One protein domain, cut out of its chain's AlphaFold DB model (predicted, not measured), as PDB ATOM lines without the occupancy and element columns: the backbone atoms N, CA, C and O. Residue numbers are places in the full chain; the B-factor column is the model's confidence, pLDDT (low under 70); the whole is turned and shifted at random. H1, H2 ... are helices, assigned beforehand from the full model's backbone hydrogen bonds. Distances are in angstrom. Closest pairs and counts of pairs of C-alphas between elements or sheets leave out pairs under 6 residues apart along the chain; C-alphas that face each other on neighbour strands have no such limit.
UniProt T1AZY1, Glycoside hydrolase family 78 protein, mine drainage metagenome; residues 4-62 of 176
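What this domain is: This is residues 4 to 62 of the 176 residues of the protein "Glycoside hydrolase family 78 protein" of mine drainage metagenome (UniProt T1AZY1). One long helix, H1, runs into a small head made largely of loops, and its first part, residues 4 to 12, sticks out from that head as an arm that makes the length of the whole. In the head, the loop of residues 21 to 39 leads to the short helix H2 at the end far from the arm, and the loop of residues 44 to 58, with a tiny hairpin in it, leads back to the short helix H3 on the arm's side. The printed part has 59 residues with three named helices, H1, H2 and H3 in chain order, and no named strand. Its class is all helix, although under half of the residues, 25 of 59, are in named elements. It is compact, with a radius of gyration of the C-alphas of 11.6 A, and the C-alphas span 34 by 23 by 21 A.

Where its parts are: Find C-alpha 4 at (38.723, 33.330, 41.117); from there H1, residues 4 to 20, runs 22.6 A to C-alpha 20 at (43.612, 15.412, 54.052). Look next at H2, residues 40 to 43, a helix of 5.3 A that begins at C-alpha 40 (41.470, 2.685, 48.381). H3, residues 59 to 62, covers 5.4 A and ends at C-alpha 62 (50.490, 20.266, 39.658).

How they stand to each other: Start with H1, the longest helix, which touches no helix. Its residues 4 to 12 stand free, with no C-alpha 8 or more residues away along the chain within 10 A. H1 and H2 are apart, and so are H1 and H3, and H2 and H3. Between H2 and H3, look at residues 45 to 46, which pair antiparallel with residues 49 to 50 in a stretch too short to be named. On the backbone, every O i to N i+4 pair of H1 is within hydrogen-bond range. H2 and H3, with 4 residues each, are too short for such a pair, and in each the 1 pair of O i to N i+3 is within range.

The domain as a whole: The two C-alphas farthest apart are those of Arg 4 and Phe 38, at 35.6 A. Without residues 4 to 12, the body of 50 residues spans 24 by 22 by 16 A, with a radius of gyration of 10.0 A. The link from H1 to H2, 19 residues, and the link from H2 to H3, 15 residues, are both long. The printed part has no cut. Its mean pLDDT is 93.9, and no printed residue is under 70.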
ATOM      1  N   ARG A   4      37.496  33.696  40.366       92.31
ATOM      2  CA  ARG A   4      38.723  33.330  41.117       92.31
ATOM      3  C   ARG A   4      38.460  32.848  42.549       92.31
ATOM      4  O   ARG A   4      39.131  31.933  43.010       92.31
ATOM      5  N   ARG A   5      37.453  33.404  43.234       93.00
ATOM      6  CA  ARG A   5      37.048  32.942  44.575       93.00
ATOM      7  C   ARG A   5      36.444  31.533  44.540       93.00
ATOM      8  O   ARG A   5      36.757  30.723  45.406       93.00
ATOM      9  N   ALA A   6      35.619  31.235  43.534       95.06
ATOM     10  CA  ALA A   6      35.064  29.897  43.337       95.06
ATOM     11  C   ALA A   6      36.167  28.889  42.978       95.06
ATOM     12  O   ALA A   6      36.216  27.808  43.551       95.06
ATOM     13  N   ALA A   7      37.116  29.282  42.124       95.69
ATOM     14  CA  ALA A   7      38.289  28.466  41.818       95.69
ATOM     15  C   ALA A   7      39.141  28.186  43.069       95.69
ATOM     16  O   ALA A   7      39.504  27.040  43.300       95.69
ATOM     17  N   LEU A   8      39.391  29.180  43.932       96.12
ATOM     18  CA  LEU A   8      40.088  28.949  45.203       96.12
ATOM     19  C   LEU A   8      39.308  28.010  46.140       96.12
ATOM     20  O   LEU A   8      39.918  27.210  46.845       96.12
ATOM     21  N   LYS A   9      37.970  28.087  46.158       95.94
ATOM     22  CA  LYS A   9      37.132  27.125  46.895       95.94
ATOM     23  C   LYS A   9      37.353  25.707  46.363       95.94
ATOM     24  O   LYS A   9      37.642  24.817  47.151       95.94
ATOM     25  N   TRP A  10      37.323  25.530  45.044       96.06
ATOM     26  CA  TRP A  10      37.578  24.233  44.417       96.06
ATOM     27  C   TRP A  10      38.993  23.712  44.685       96.06
ATOM     28  O   TRP A  10      39.160  22.535  44.980       96.06
ATOM     29  N   LEU A  11      40.010  24.586  44.683       96.75
ATOM     30  CA  LEU A  11      41.375  24.196  45.055       96.75
ATOM     31  C   LEU A  11      41.430  23.555  46.451       96.75
ATOM     32  O   LEU A  11      42.127  22.561  46.648       96.75
ATOM     33  N   ARG A  12      40.690  24.124  47.412       96.25
ATOM     34  CA  ARG A  12      40.617  23.618  48.791       96.25
ATOM     35  C   ARG A  12      39.917  22.266  48.877       96.25
ATOM     36  O   ARG A  12      40.315  21.450  49.693       96.25
ATOM     37  N   GLU A  13      38.900  22.033  48.057       96.38
ATOM     38  CA  GLU A  13      38.173  20.760  48.028       96.38
ATOM     39  C   GLU A  13      38.997  19.666  47.336       96.38
ATOM     40  O   GLU A  13      39.159  18.575  47.872       96.38
ATOM     41  N   TYR A  14      39.578  19.975  46.178       96.81
ATOM     42  CA  TYR A  14      40.288  19.004  45.352       96.81
ATOM     43  C   TYR A  14      41.693  18.694  45.890       96.81
ATOM     44  O   TYR A  14      41.944  17.601  46.388       96.81
ATOM     45  N   TRP A  15      42.614  19.663  45.867       97.69
ATOM     46  CA  TRP A  15      43.983  19.450  46.360       97.69
ATOM     47  C   TRP A  15      44.043  19.403  47.886       97.69
ATOM     48  O   TRP A  15      44.857  18.674  48.444       97.69
ATOM     49  N   GLY A  16      43.183  20.158  48.576       96.94
ATOM     50  CA  GLY A  16      43.088  20.048  50.032       96.94
ATOM     51  C   GLY A  16      42.538  18.691  50.474       96.94
ATOM     52  O   GLY A  16      43.014  18.164  51.472       96.94
ATOM     53  N   GLY A  17      41.624  18.091  49.704       95.69
ATOM     54  CA  GLY A  17      41.169  16.719  49.918       95.69
ATOM     55  C   GLY A  17      42.297  15.692  49.773       95.69
ATOM     56  O   GLY A  17      42.511  14.905  50.688       95.69
ATOM     57  N   MET A  18      43.106  15.779  48.705       96.06
ATOM     58  CA  MET A  18      44.306  14.933  48.563       96.06
ATOM     59  C   MET A  18      45.206  15.013  49.809       96.06
ATOM     60  O   MET A  18      45.634  13.994  50.342       96.06
ATOM     61  N   VAL A  19      45.477  16.227  50.303       96.81
ATOM     62  CA  VAL A  19      46.316  16.438  51.496       96.81
ATOM     63  C   VAL A  19      45.668  15.858  52.756       96.81
ATOM     64  O   VAL A  19      46.365  15.250  53.564       96.81
ATOM     65  N   GLN A  20      44.352  16.012  52.931       94.94
ATOM     66  CA  GLN A  20      43.612  15.412  54.052       94.94
ATOM     67  C   GLN A  20      43.691  13.878  54.047       94.94
ATOM     68  O   GLN A  20      43.635  13.262  55.106       94.94
ATOM     69  N   GLU A  21      43.887  13.279  52.876       92.88
ATOM     70  CA  GLU A  21      44.082  11.840  52.684       92.88
ATOM     71  C   GLU A  21      45.555  11.408  52.709       92.88
ATOM     72  O   GLU A  21      45.879  10.263  52.400       92.88
ATOM     73  N   GLY A  22      46.462  12.305  53.100       93.81
ATOM     74  CA  GLY A  22      47.876  11.992  53.300       93.81
ATOM     75  C   GLY A  22      48.747  12.127  52.053       93.81
ATOM     76  O   GLY A  22      49.888  11.666  52.059       93.81
ATOM     77  N   ALA A  23      48.262  12.764  50.983       95.44
ATOM     78  CA  ALA A  23      49.087  13.023  49.810       95.44
ATOM     79  C   ALA A  23      50.277  13.945  50.138       95.44
ATOM     80  O   ALA A  23      50.108  15.064  50.628       95.44
ATOM     81  N   THR A  24      51.486  13.503  49.787       97.00
ATOM     82  CA  THR A  24      52.728  14.304  49.827       97.00
ATOM     83  C   THR A  24      53.212  14.723  48.432       97.00
ATOM     84  O   THR A  24      54.241  15.379  48.290       97.00
ATOM     85  N   SER A  25      52.471  14.337  47.398       97.31
ATOM     86  CA  SER A  25      52.694  14.605  45.974       97.31
ATOM     87  C   SER A  25      51.341  14.774  45.281       97.31
ATOM     88  O   SER A  25      50.295  14.493  45.865       97.31
ATOM     89  N   PHE A  26      51.331  15.251  44.037       97.56
ATOM     90  CA  PHE A  26      50.090  15.331  43.270       97.56
ATOM     91  C   PHE A  26      49.712  13.953  42.730       97.56
ATOM     92  O   PHE A  26      50.511  13.343  42.027       97.56
ATOM     93  N   TRP A  27      48.509  13.472  43.035       96.44
ATOM     94  CA  TRP A  27      47.999  12.223  42.465       96.44
ATOM     95  C   TRP A  27      47.553  12.443  41.020       96.44
ATOM     96  O   TRP A  27      47.085  13.525  40.661       96.44
ATOM     97  N   GLU A  28      47.702  11.416  40.190       96.50
ATOM     98  CA  GLU A  28      47.293  11.411  38.787       96.50
ATOM     99  C   GLU A  28      45.819  11.760  38.637       96.50
ATOM    100  O   GLU A  28      45.465  12.666  37.892       96.50
ATOM    101  N   ALA A  29      44.959  11.157  39.436       93.75
ATOM    102  CA  ALA A  29      43.571  11.552  39.485       93.75
ATOM    103  C   ALA A  29      43.070  11.548  40.916       93.75
ATOM    104  O   ALA A  29      43.574  10.851  41.798       93.75
ATOM    105  N   TYR A  30      42.052  12.362  41.136       94.44
ATOM    106  CA  TYR A  30      41.397  12.470  42.417       94.44
ATOM    107  C   TYR A  30      39.958  12.896  42.215       94.44
ATOM    108  O   TYR A  30      39.644  13.722  41.355       94.44
ATOM    109  N   ASN A  31      39.094  12.352  43.054       92.94
ATOM    110  CA  ASN A  31      37.747  12.836  43.242       92.94
ATOM    111  C   ASN A  31      37.456  12.819  44.751       92.94
ATOM    112  O   ASN A  31      37.647  11.776  45.393       92.94
ATOM    113  N   PRO A  32      36.981  13.940  45.328       91.81
ATOM    114  CA  PRO A  32      36.581  13.992  46.732       91.81
ATOM    115  C   PRO A  32      35.536  12.938  47.129       91.81
ATOM    116  O   PRO A  32      35.439  12.600  48.301       91.81
ATOM    117  N   THR A  33      34.758  12.409  46.178       91.81
ATOM    118  CA  THR A  33      33.682  11.440  46.445       91.81
ATOM    119  C   THR A  33      34.108   9.976  46.314       91.81
ATOM    120  O   THR A  33      33.262   9.092  46.440       91.81
ATOM    121  N   TRP A  34      35.372   9.682  45.992       92.38
ATOM    122  CA  TRP A  34      35.838   8.297  45.856       92.38
ATOM    123  C   TRP A  34      35.922   7.567  47.202       92.38
ATOM    124  O   TRP A  34      35.950   8.183  48.261       92.38
ATOM    125  N   PHE A  35      35.960   6.235  47.160       91.31
ATOM    126  CA  PHE A  35      36.129   5.400  48.347       91.31
ATOM    127  C   PHE A  35      37.470   5.683  49.042       91.31
ATOM    128  O   PHE A  35      38.490   5.792  48.368       91.31
ATOM    129  N   LYS A  36      37.460   5.787  50.380       89.75
ATOM    130  CA  LYS A  36      38.618   6.178  51.216       89.75
ATOM    131  C   LYS A  36      39.021   5.124  52.257       89.75
ATOM    132  O   LYS A  36      39.753   5.425  53.192       89.75
ATOM    133  N   GLY A  37      38.482   3.908  52.153       88.94
ATOM    134  CA  GLY A  37      38.730   2.842  53.127       88.94
ATOM    135  C   GLY A  37      39.999   2.035  52.847       88.94
ATOM    136  O   GLY A  37      40.885   2.447  52.096       88.94
ATOM    137  N   PHE A  38      40.090   0.857  53.470       90.62
ATOM    138  CA  PHE A  38      41.219  -0.054  53.286       90.62
ATOM    139  C   PHE A  38      41.423  -0.388  51.800       90.62
ATOM    140  O   PHE A  38      40.466  -0.717  51.104       90.62
ATOM    141  N   MET A  39      42.671  -0.293  51.329       89.38
ATOM    142  CA  MET A  39      43.053  -0.498  49.923       89.38
ATOM    143  C   MET A  39      42.353   0.439  48.919       89.38
ATOM    144  O   MET A  39      42.109   0.041  47.779       89.38
ATOM    145  N   TYR A  40      42.069   1.695  49.292       90.00
ATOM    146  CA  TYR A  40      41.470   2.685  48.381       90.00
ATOM    147  C   TYR A  40      42.224   2.850  47.050       90.00
ATOM    148  O   TYR A  40      41.617   3.204  46.040       90.00
ATOM    149  N   GLN A  41      43.532   2.572  47.027       90.38
ATOM    150  CA  GLN A  41      44.362   2.631  45.824       90.38
ATOM    151  C   GLN A  41      43.832   1.714  44.716       90.38
ATOM    152  O   GLN A  41      43.929   2.057  43.543       90.38
ATOM    153  N   ALA A  42      43.200   0.589  45.074       90.94
ATOM    154  CA  ALA A  42      42.560  -0.321  44.128       90.94
ATOM    155  C   ALA A  42      41.330   0.295  43.425       90.94
ATOM    156  O   ALA A  42      40.880  -0.233  42.413       90.94
ATOM    157  N   SER A  43      40.788   1.401  43.941       89.94
ATOM    158  CA  SER A  43      39.593   2.080  43.422       89.94
ATOM    159  C   SER A  43      39.890   3.377  42.662       89.94
ATOM    160  O   SER A  43      38.953   4.009  42.170       89.94
ATOM    161  N   LEU A  44      41.156   3.800  42.576       93.12
ATOM    162  CA  LEU A  44      41.546   4.994  41.822       93.12
ATOM    163  C   LEU A  44      41.310   4.782  40.325       93.12
ATOM    164  O   LEU A  44      41.374   3.652  39.846       93.12
ATOM    165  N   GLN A  45      41.038   5.860  39.590       93.00
ATOM    166  CA  GLN A  45      40.742   5.813  38.155       93.00
ATOM    167  C   GLN A  45      41.465   6.944  37.426       93.00
ATOM    168  O   GLN A  45      41.294   8.102  37.790       93.00
ATOM    169  N   ALA A  46      42.228   6.632  36.387       93.50
ATOM    170  CA  ALA A  46      42.869   7.613  35.511       93.50
ATOM    171  C   ALA A  46      43.053   7.002  34.120       93.50
ATOM    172  O   ALA A  46      43.201   5.792  34.020       93.50
ATOM    173  N   ASP A  47      42.992   7.802  33.052       89.56
ATOM    174  CA  ASP A  47      43.282   7.368  31.670       89.56
ATOM    175  C   ASP A  47      42.618   6.052  31.221       89.56
ATOM    176  O   ASP A  47      43.186   5.243  30.491       89.56
ATOM    177  N   GLY A  48      41.378   5.826  31.665       88.06
ATOM    178  CA  GLY A  48      40.617   4.618  31.333       88.06
ATOM    179  C   GLY A  48      41.084   3.346  32.051       88.06
ATOM    180  O   GLY A  48      40.514   2.282  31.812       88.06
ATOM    181  N   VAL A  49      42.068   3.439  32.948       89.00
ATOM    182  CA  VAL A  49      42.522   2.355  33.826       89.00
ATOM    183  C   VAL A  49      42.114   2.610  35.278       89.00
ATOM    184  O   VAL A  49      41.690   3.705  35.657       89.00
ATOM    185  N   SER A  50      42.212   1.571  36.109       91.06
ATOM    186  CA  SER A  50      41.908   1.670  37.535       91.06
ATOM    187  C   SER A  50      42.880   0.876  38.400       91.06
ATOM    188  O   SER A  50      43.583  -0.020  37.929       91.06
ATOM    189  N   GLY A  51      42.907   1.221  39.683       91.50
ATOM    190  CA  GLY A  51      43.667   0.518  40.701       91.50
ATOM    191  C   GLY A  51      45.106   1.000  40.849       91.50
ATOM    192  O   GLY A  51      45.424   2.165  40.633       91.50
ATOM    193  N   PHE A  52      45.995   0.078  41.225       91.25
ATOM    194  CA  PHE A  52      47.384   0.372  41.607       91.25
ATOM    195  C   PHE A  52      48.273   0.920  40.479       91.25
ATOM    196  O   PHE A  52      49.403   1.321  40.742       91.25
ATOM    197  N   PHE A  53      47.779   0.941  39.241       91.44
ATOM    198  CA  PHE A  53      48.469   1.561  38.109       91.44
ATOM    199  C   PHE A  53      48.315   3.086  38.088       91.44
ATOM    200  O   PHE A  53      49.091   3.751  37.409       91.44
ATOM    201  N   VAL A  54      47.353   3.636  38.841       94.69
ATOM    202  CA  VAL A  54      47.144   5.082  38.952       94.69
ATOM    203  C   VAL A  54      48.222   5.689  39.851       94.69
ATOM    204  O   VAL A  54      48.355   5.338  41.026       94.69
ATOM    205  N   SER A  55      49.002   6.615  39.302       94.75
ATOM    206  CA  SER A  55      50.154   7.210  39.969       94.75
ATOM    207  C   SER A  55      49.742   8.127  41.122       94.75
ATOM    208  O   SER A  55      48.907   9.022  40.990       94.75
ATOM    209  N   LEU A  56      50.413   7.977  42.264       95.62
ATOM    210  CA  LEU A  56      50.313   8.912  43.390       95.62
ATOM    211  C   LEU A  56      51.323  10.072  43.280       95.62
ATOM    212  O   LEU A  56      51.424  10.893  44.189       95.62
ATOM    213  N   ALA A  57      52.076  10.168  42.183       96.75
ATOM    214  CA  ALA A  57      53.042  11.232  41.931       96.75
ATOM    215  C   ALA A  57      53.077  11.581  40.436       96.75
ATOM    216  O   ALA A  57      53.919  11.095  39.681       96.75
ATOM    217  N   HIS A  58      52.149  12.432  40.000       96.56
ATOM    218  CA  HIS A  58      51.951  12.766  38.597       96.56
ATOM    219  C   HIS A  58      51.925  14.280  38.347       96.56
ATOM    220  O   HIS A  58      51.112  15.034  38.892       96.56
ATOM    221  N   GLY A  59      52.835  14.738  37.484       96.06
ATOM    222  CA  GLY A  59      53.102  16.159  37.265       96.06
ATOM    223  C   GLY A  59      51.943  16.940  36.644       96.06
ATOM    224  O   GLY A  59      51.816  18.137  36.901       96.06
ATOM    225  N   TRP A  60      51.051  16.295  35.890       95.88
ATOM    226  CA  TRP A  60      49.937  16.986  35.224       95.88
ATOM    227  C   TRP A  60      48.920  17.612  36.204       95.88
ATOM    228  O   TRP A  60      48.211  18.557  35.866       95.88
ATOM    229  N   SER A  61      48.932  17.165  37.464       96.69
ATOM    230  CA  SER A  61      48.010  17.548  38.534       96.69
ATOM    231  C   SER A  61      48.601  18.685  39.363       96.69
ATOM    232  O   SER A  61      47.980  19.176  40.304       96.69
ATOM    233  N   SER A  62      49.796  19.160  38.997       96.81
ATOM    234  CA  SER A  62      50.490  20.266  39.658       96.81
ATOM    235  C   SER A  62      49.937  21.652  39.309       96.81
ATOM    236  O   SER A  62      50.461  22.659  39.785       96.81
TER     237      SER A  62